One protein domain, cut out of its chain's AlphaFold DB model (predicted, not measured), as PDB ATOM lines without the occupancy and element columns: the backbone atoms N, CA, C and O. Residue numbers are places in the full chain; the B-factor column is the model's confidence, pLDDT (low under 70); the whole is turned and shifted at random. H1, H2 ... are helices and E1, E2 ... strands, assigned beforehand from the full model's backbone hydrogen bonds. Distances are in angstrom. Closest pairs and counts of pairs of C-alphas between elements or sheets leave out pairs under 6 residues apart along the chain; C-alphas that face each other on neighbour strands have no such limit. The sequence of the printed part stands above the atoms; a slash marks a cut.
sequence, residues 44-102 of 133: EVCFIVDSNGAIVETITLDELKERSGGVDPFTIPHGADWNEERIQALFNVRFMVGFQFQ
ATOM      1  N   GLU A  44     109.899  65.209  78.059       91.62
ATOM      2  CA  GLU A  44     109.184  66.349  78.608       91.62
ATOM      3  C   GLU A  44     109.301  66.324  80.122       91.62
ATOM      4  O   GLU A  44     108.929  65.352  80.781       91.62
ATOM      5  N   VAL A  45     109.842  67.404  80.669       92.94
ATOM      6  CA  VAL A  45     110.129  67.534  82.093       92.94
ATOM      7  C   VAL A  45     109.484  68.810  82.591       92.94
ATOM      8  O   VAL A  45     109.797  69.890  82.096       92.94
ATOM      9  N   CYS A  46     108.605  68.692  83.580       95.38
ATOM     10  CA  CYS A  46     107.920  69.815  84.208       95.38
ATOM     11  C   CYS A  46     108.304  69.894  85.687       95.38
ATOM     12  O   CYS A  46     108.292  68.885  86.390       95.38
ATOM     13  N   PHE A  47     108.631  71.090  86.169       95.75
ATOM     14  CA  PHE A  47     109.039  71.309  87.554       95.75
ATOM     15  C   PHE A  47     107.944  72.008  88.354       95.75
ATOM     16  O   PHE A  47     107.437  73.065  87.957       95.75
ATOM     17  N   ILE A  48     107.629  71.422  89.507       95.75
ATOM     18  CA  ILE A  48     106.695  71.964  90.492       95.75
ATOM     19  C   ILE A  48     107.482  72.534  91.664       95.75
ATOM     20  O   ILE A  48     108.452  71.930  92.137       95.75
ATOM     21  N   VAL A  49     107.046  73.695  92.149       95.56
ATOM     22  CA  VAL A  49     107.692  74.393  93.262       95.56
ATOM     23  C   VAL A  49     106.841  74.444  94.526       95.56
ATOM     24  O   VAL A  49     105.618  74.301  94.501       95.56
ATOM     25  N   ASP A  50     107.499  74.649  95.662       92.38
ATOM     26  CA  ASP A  50     106.840  74.983  96.920       92.38
ATOM     27  C   ASP A  50     106.508  76.483  97.030       92.38
ATOM     28  O   ASP A  50     106.702  77.274  96.108       92.38
ATOM     29  N   SER A  51     105.999  76.897  98.194       89.25
ATOM     30  CA  SER A  51     105.702  78.303  98.494       89.25
ATOM     31  C   SER A  51     106.936  79.208  98.569       89.25
ATOM     32  O   SER A  51     106.783  80.425  98.543       89.25
ATOM     33  N   ASN A  52     108.134  78.637  98.691       89.81
ATOM     34  CA  ASN A  52     109.400  79.365  98.740       89.81
ATOM     35  C   ASN A  52     110.069  79.444  97.356       89.81
ATOM     36  O   ASN A  52     111.128  80.056  97.229       89.81
ATOM     37  N   GLY A  53     109.469  78.830  96.329       86.44
ATOM     38  CA  GLY A  53     110.026  78.740  94.980       86.44
ATOM     39  C   GLY A  53     111.086  77.647  94.815       86.44
ATOM     40  O   GLY A  53     111.770  77.618  93.793       86.44
ATOM     41  N   ALA A  54     111.247  76.751  95.794       92.25
ATOM     42  CA  ALA A  54     112.137  75.606  95.672       92.25
ATOM     43  C   ALA A  54     111.462  74.503  94.852       92.25
ATOM     44  O   ALA A  54     110.300  74.174  95.084       92.25
ATOM     45  N   ILE A  55     112.200  73.913  93.910       92.50
ATOM     46  CA  ILE A  55     111.733  72.755  93.141       92.50
ATOM     47  C   ILE A  55     111.572  71.574  94.097       92.50
ATOM     48  O   ILE A  55     112.541  71.141  94.721       92.50
ATOM     49  N   VAL A  56     110.348  71.066  94.201       94.69
ATOM     50  CA  VAL A  56     110.000  69.935  95.072       94.69
ATOM     51  C   VAL A  56     109.691  68.669  94.298       94.69
ATOM     52  O   VAL A  56     109.850  67.576  94.836       94.69
ATOM     53  N   GLU A  57     109.260  68.802  93.049       94.31
ATOM     54  CA  GLU A  57     108.821  67.666  92.252       94.31
ATOM     55  C   GLU A  57     109.139  67.888  90.775       94.31
ATOM     56  O   GLU A  57     109.056  69.005  90.253       94.31
ATOM     57  N   THR A  58     109.482  66.789  90.115       94.50
ATOM     58  CA  THR A  58     109.682  66.708  88.673       94.50
ATOM     59  C   THR A  58     108.641  65.741  88.129       94.50
ATOM     60  O   THR A  58     108.658  64.569  88.502       94.50
ATOM     61  N   ILE A  59     107.752  66.225  87.266       94.44
ATOM     62  CA  ILE A  59     106.633  65.461  86.702       94.44
ATOM     63  C   ILE A  59     106.685  65.453  85.171       94.44
ATOM     64  O   ILE A  59     107.385  66.263  84.552       94.44
ATOM     65  N   THR A  60     105.941  64.539  84.552       93.38
ATOM     66  CA  THR A  60     105.768  64.502  83.091       93.38
ATOM     67  C   THR A  60     104.753  65.555  82.627       93.38
ATOM     68  O   THR A  60     103.975  66.083  83.425       93.38
ATOM     69  N   LEU A  61     104.733  65.863  81.324       93.94
ATOM     70  CA  LEU A  61     103.720  66.758  80.747       93.94
ATOM     71  C   LEU A  61     102.297  66.203  80.913       93.94
ATOM     72  O   LEU A  61     101.377  66.960  81.218       93.94
ATOM     73  N   ASP A  62     102.111  64.892  80.751       94.38
ATOM     74  CA  ASP A  62     100.803  64.254  80.926       94.38
ATOM     75  C   ASP A  62     100.281  64.408  82.358       94.38
ATOM     76  O   ASP A  62      99.123  64.778  82.559       94.38
ATOM     77  N   GLU A  63     101.148  64.220  83.354       95.25
ATOM     78  CA  GLU A  63     100.791  64.426  84.757       95.25
ATOM     79  C   GLU A  63     100.493  65.902  85.062       95.25
ATOM     80  O   GLU A  63      99.530  66.218  85.764       95.25
ATOM     81  N   LEU A  64     101.263  66.835  84.489       96.00
ATOM     82  CA  LEU A  64     100.969  68.264  84.604       96.00
ATOM     83  C   LEU A  64      99.593  68.604  84.014       96.00
ATOM     84  O   LEU A  64      98.837  69.382  84.603       96.00
ATOM     85  N   LYS A  65      99.252  68.028  82.858       96.25
ATOM     86  CA  LYS A  65      97.955  68.223  82.203       96.25
ATOM     87  C   LYS A  65      96.828  67.650  83.050       96.25
ATOM     88  O   LYS A  65      95.816  68.320  83.212       96.25
ATOM     89  N   GLU A  66      97.000  66.478  83.650       96.56
ATOM     90  CA  GLU A  66      96.005  65.913  84.566       96.56
ATOM     91  C   GLU A  66      95.750  66.842  85.764       96.56
ATOM     92  O   GLU A  66      94.601  67.165  86.070       96.56
ATOM     93  N   ARG A  67      96.818  67.358  86.387       95.25
ATOM     94  CA  ARG A  67      96.718  68.264  87.544       95.25
ATOM     95  C   ARG A  67      96.122  69.630  87.185       95.25
ATOM     96  O   ARG A  67      95.421  70.220  88.003       95.25
ATOM     97  N   SER A  68      96.404  70.144  85.988       94.94
ATOM     98  CA  SER A  68      96.003  71.491  85.545       94.94
ATOM     99  C   SER A  68      94.661  71.543  84.804       94.94
ATOM    100  O   SER A  68      94.268  72.606  84.329       94.94
ATOM    101  N   GLY A  69      93.938  70.423  84.687       93.62
ATOM    102  CA  GLY A  69      92.664  70.377  83.958       93.62
ATOM    103  C   GLY A  69      92.822  70.349  82.431       93.62
ATOM    104  O   GLY A  69      91.922  70.763  81.706       93.62
ATOM    105  N   GLY A  70      93.960  69.855  81.943       94.75
ATOM    106  CA  GLY A  70      94.258  69.612  80.532       94.75
ATOM    107  C   GLY A  70      95.150  70.662  79.870       94.75
ATOM    108  O   GLY A  70      95.285  70.639  78.646       94.75
ATOM    109  N   VAL A  71      95.748  71.580  80.635       96.00
ATOM    110  CA  VAL A  71      96.510  72.705  80.075       96.00
ATOM    111  C   VAL A  71      97.919  72.278  79.677       96.00
ATOM    112  O   VAL A  71      98.687  71.768  80.488       96.00
ATOM    113  N   ASP A  72      98.269  72.542  78.419       94.62
ATOM    114  CA  ASP A  72      99.610  72.330  77.878       94.62
ATOM    115  C   ASP A  72     100.404  73.656  77.862       94.62
ATOM    116  O   ASP A  72     100.051  74.561  77.091       94.62
ATOM    117  N   PRO A  73     101.473  73.794  78.675       92.75
ATOM    118  CA  PRO A  73     102.270  75.015  78.746       92.75
ATOM    119  C   PRO A  73     103.016  75.342  77.444       92.75
ATOM    120  O   PRO A  73     103.274  76.516  77.190       92.75
ATOM    121  N   PHE A  74     103.333  74.358  76.594       92.38
ATOM    122  CA  PHE A  74     104.089  74.581  75.353       92.38
ATOM    123  C   PHE A  74     103.236  75.196  74.234       92.38
ATOM    124  O   PHE A  74     103.762  75.659  73.223       92.38
ATOM    125  N   THR A  75     101.916  75.250  74.425       93.31
ATOM    126  CA  THR A  75     100.968  75.884  73.494       93.31
ATOM    127  C   THR A  75     100.649  77.340  73.849       93.31
ATOM    128  O   THR A  75      99.957  78.027  73.089       93.31
ATOM    129  N   ILE A  76     101.113  77.822  75.008       91.88
ATOM    130  CA  ILE A  76     100.835  79.178  75.485       91.88
ATOM    131  C   ILE A  76     101.806  80.151  74.800       91.88
ATOM    132  O   ILE A  76     103.023  79.981  74.906       91.88
ATOM    133  N   PRO A  77     101.306  81.180  74.089       93.12
ATOM    134  CA  PRO A  77     102.172  82.130  73.410       93.12
ATOM    135  C   PRO A  77     102.949  82.982  74.415       93.12
ATOM    136  O   PRO A  77     102.483  83.286  75.516       93.12
ATOM    137  N   HIS A  78     104.134  83.428  74.003       91.50
ATOM    138  CA  HIS A  78     104.908  84.375  74.792       91.50
ATOM    139  C   HIS A  78     104.101  85.657  75.053       91.50
ATOM    140  O   HIS A  78     103.521  86.227  74.130       91.50
ATOM    141  N   GLY A  79     104.093  86.117  76.306       90.44
ATOM    142  CA  GLY A  79     103.369  87.324  76.713       90.44
ATOM    143  C   GLY A  79     101.859  87.138  76.892       90.44
ATOM    144  O   GLY A  79     101.144  88.137  76.917       90.44
ATOM    145  N   ALA A  80     101.369  85.899  77.004       92.19
ATOM    146  CA  ALA A  80      99.984  85.630  77.382       92.19
ATOM    147  C   ALA A  80      99.607  86.339  78.702       92.19
ATOM    148  O   ALA A  80     100.437  86.483  79.606       92.19
ATOM    149  N   ASP A  81      98.362  86.820  78.786       93.56
ATOM    150  CA  ASP A  81      97.895  87.634  79.912       93.56
ATOM    151  C   ASP A  81      97.822  86.800  81.190       93.56
ATOM    152  O   ASP A  81      97.263  85.705  81.196       93.56
ATOM    153  N   TRP A  82      98.331  87.347  82.293       90.75
ATOM    154  CA  TRP A  82      98.341  86.665  83.586       90.75
ATOM    155  C   TRP A  82      96.956  86.183  84.033       90.75
ATOM    156  O   TRP A  82      96.850  85.132  84.660       90.75
ATOM    157  N   ASN A  83      95.892  86.923  83.723       92.88
ATOM    158  CA  ASN A  83      94.532  86.600  84.151       92.88
ATOM    159  C   ASN A  83      93.862  85.541  83.269       92.88
ATOM    160  O   ASN A  83      92.721  85.162  83.532       92.88
ATOM    161  N   GLU A  84      94.539  85.065  82.226       93.62
ATOM    162  CA  GLU A  84      94.034  83.983  81.400       93.62
ATOM    163  C   GLU A  84      93.894  82.691  82.222       93.62
ATOM    164  O   GLU A  84      94.803  82.288  82.954       93.62
ATOM    165  N   GLU A  85      92.764  81.999  82.062       94.88
ATOM    166  CA  GLU A  85      92.430  80.790  82.827       94.88
ATOM    167  C   GLU A  85      93.517  79.710  82.735       94.88
ATOM    168  O   GLU A  85      93.820  79.052  83.729       94.88
ATOM    169  N   ARG A  86      94.160  79.566  81.567       95.00
ATOM    170  CA  ARG A  86      95.256  78.608  81.349       95.00
ATOM    171  C   ARG A  86      96.474  78.909  82.225       95.00
ATOM    172  O   ARG A  86      97.052  77.988  82.800       95.00
ATOM    173  N   ILE A  87      96.848  80.183  82.364       94.56
ATOM    174  CA  ILE A  87      97.979  80.590  83.211       94.56
ATOM    175  C   ILE A  87      97.627  80.387  84.681       94.56
ATOM    176  O   ILE A  87      98.431  79.836  85.431       94.56
ATOM    177  N   GLN A  88      96.409  80.753  85.082       96.25
ATOM    178  CA  GLN A  88      95.937  80.535  86.448       96.25
ATOM    179  C   GLN A  88      95.887  79.044  86.812       96.25
ATOM    180  O   GLN A  88      96.278  78.672  87.916       96.25
ATOM    181  N   ALA A  89      95.478  78.169  85.891       96.06
ATOM    182  CA  ALA A  89      95.472  76.725  86.107       96.06
ATOM    183  C   ALA A  89      96.884  76.159  86.345       96.06
ATOM    184  O   ALA A  89      97.092  75.413  87.302       96.06
ATOM    185  N   LEU A  90      97.866  76.562  85.530       95.81
ATOM    186  CA  LEU A  90      99.272  76.182  85.713       95.81
ATOM    187  C   LEU A  90      99.863  76.759  87.009       95.81
ATOM    188  O   LEU A  90     100.592  76.077  87.731       95.81
ATOM    189  N   PHE A  91      99.504  77.996  87.349       94.62
ATOM    190  CA  PHE A  91      99.920  78.629  88.596       94.62
ATOM    191  C   PHE A  91      99.361  77.905  89.829       94.62
ATOM    192  O   PHE A  91     100.091  77.662  90.790       94.62
ATOM    193  N   ASN A  92      98.092  77.490  89.791       95.12
ATOM    194  CA  ASN A  92      97.438  76.782  90.894       95.12
ATOM    195  C   ASN A  92      98.080  75.422  91.195       95.12
ATOM    196  O   ASN A  92      98.119  75.009  92.355       95.12
ATOM    197  N   VAL A  93      98.634  74.751  90.181       95.69
ATOM    198  CA  VAL A  93      99.410  73.510  90.361       95.69
ATOM    199  C   VAL A  93     100.885  73.761  90.676       95.69
ATOM    200  O   VAL A  93     101.656  72.812  90.776       95.69
ATOM    201  N   ARG A  94     101.279  75.028  90.864       95.12
ATOM    202  CA  ARG A  94     102.650  75.480  91.149       95.12
ATOM    203  C   ARG A  94     103.670  75.053  90.097       95.12
ATOM    204  O   ARG A  94     104.833  74.800  90.414       95.12
ATOM    205  N   PHE A  95     103.237  74.992  88.843       95.62
ATOM    206  CA  PHE A  95     104.144  74.812  87.722       95.62
ATOM    207  C   PHE A  95     105.013  76.060  87.549       95.62
ATOM    208  O   PHE A  95     104.493  77.175  87.481       95.62
ATOM    209  N   MET A  96     106.332  75.872  87.478       92.81
ATOM    210  CA  MET A  96     107.284  76.975  87.309       92.81
ATOM    211  C   MET A  96     107.956  76.972  85.939       92.81
ATOM    212  O   MET A  96     108.042  78.017  85.297       92.81
ATOM    213  N   VAL A  97     108.457  75.821  85.489       92.38
ATOM    214  CA  VAL A  97     109.162  75.713  84.208       92.38
ATOM    215  C   VAL A  97     109.048  74.304  83.638       92.38
ATOM    216  O   VAL A  97     109.036  73.321  84.382       92.38
ATOM    217  N   GLY A  98     108.972  74.220  82.310       92.69
ATOM    218  CA  GLY A  98     108.951  72.973  81.559       92.69
ATOM    219  C   GLY A  98     109.986  72.983  80.439       92.69
ATOM    220  O   GLY A  98     110.204  74.010  79.796       92.69
ATOM    221  N   PHE A  99     110.613  71.834  80.210       92.25
ATOM    222  CA  PHE A  99     111.533  71.592  79.104       92.25
ATOM    223  C   PHE A  99     110.988  70.464  78.236       92.25
ATOM    224  O   PHE A  99     110.594  69.422  78.757       92.25
ATOM    225  N   GLN A 100     111.015  70.664  76.922       89.19
ATOM    226  CA  GLN A 100     110.761  69.629  75.929       89.19
ATOM    227  C   GLN A 100     111.999  69.529  75.045       89.19
ATOM    228  O   GLN A 100     112.456  70.531  74.489       89.19
ATOM    229  N   PHE A 101     112.572  68.336  74.943       86.50
ATOM    230  CA  PHE A 101     113.719  68.084  74.079       86.50
ATOM    231  C   PHE A 101     113.602  66.722  73.413       86.50
ATOM    232  O   PHE A 101     113.077  65.769  73.979       86.50
ATOM    233  N   GLN A 102     114.112  66.626  72.193       86.62
ATOM    234  CA  GLN A 102     114.115  65.401  71.410       86.62
ATOM    235  C   GLN A 102     115.542  65.133  70.945       86.62
ATOM    236  O   GLN A 102     116.232  66.043  70.485       86.62
TER     237      GLN A 102
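This is residues 44 to 102 of the 133 residues of an uncharacterized protein of Aspergillus transmontanensis (UniProt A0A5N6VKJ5). A small antiparallel sheet of three strands, with E1 in its middle, has one helix, H1, packed along one face over E1. A second helix, H2, stands about perpendicular to H1 and only grazes the sheet, and the long stretch of residues 69 to 84, with no named element, loops from H1 to H2. The printed part has 59 residues, with two named helices and three named strands in the order E1, E2, H1, H2, E3; across the sheet the order is E2, E1, E3. The class is mixed, helices and strands. The whole is compact, with a radius of gyration of the C-alphas of 10.9 A, and rounded, with spans of 31 by 26 by 20 A.

E1, residues 44 to 49, is the inner strand. E2, residues 55 to 59, is an edge strand and forms a hairpin with E1, antiparallel at 149 degrees; N 46 and O 59 are within hydrogen-bond range at 2.9 A, as are N 56 and O 48 at 2.9 A. H1, residues 61 to 68, is on the sheet at a height of 9.8 A. It lies over E1 and runs along the strands, at 18 degrees to E1 on the local plane; the closest C-alphas of the two are those of Glu 44 and Leu 61, 5.9 A apart. H2, residues 85 to 92, only grazes the sheet, with its residues 87 to 91. H1 and H2 only just touch, with 3 pairs of C-alphas within 8 A, the closest being those of Ser 68 and Ala 89 at 5.3 A, and their lines are about perpendicular at 86 degrees. E3, residues 95 to 101, is the other edge strand, antiparallel to E1 at 163 degrees, with N 45 and O 99 2.9 A apart and N 99 and O 45 2.8 A apart, both within hydrogen-bond range. E2, H1, H2 and E3 form a split strand-helix-strand unit, two strands that run the same way with E1 between them in the sheet, and its crossover is right-handed. In H1 and H2 every O i to N i+4 pair is within hydrogen-bond range.

E1 begins at C-alpha 44, (109.184, 66.349, 78.608), and is 16.8 A long from first to last C-alpha. E2 measures 11.0 A, H1 10.2 A and H2 10.3 A. H2 begins at C-alpha 85, (92.430, 80.790, 82.827). E3 is 18.0 A long and ends at C-alpha 101, (113.719, 68.084, 74.079).

The two C-alphas farthest apart are those of Asn 83 and Gln 102, 31.5 A. The printed part has no cut. The link from H1 to H2, 16 residues, is long, and the other links are tight. The mean pLDDT of the printed part is 93.4, and no printed residue is under 70.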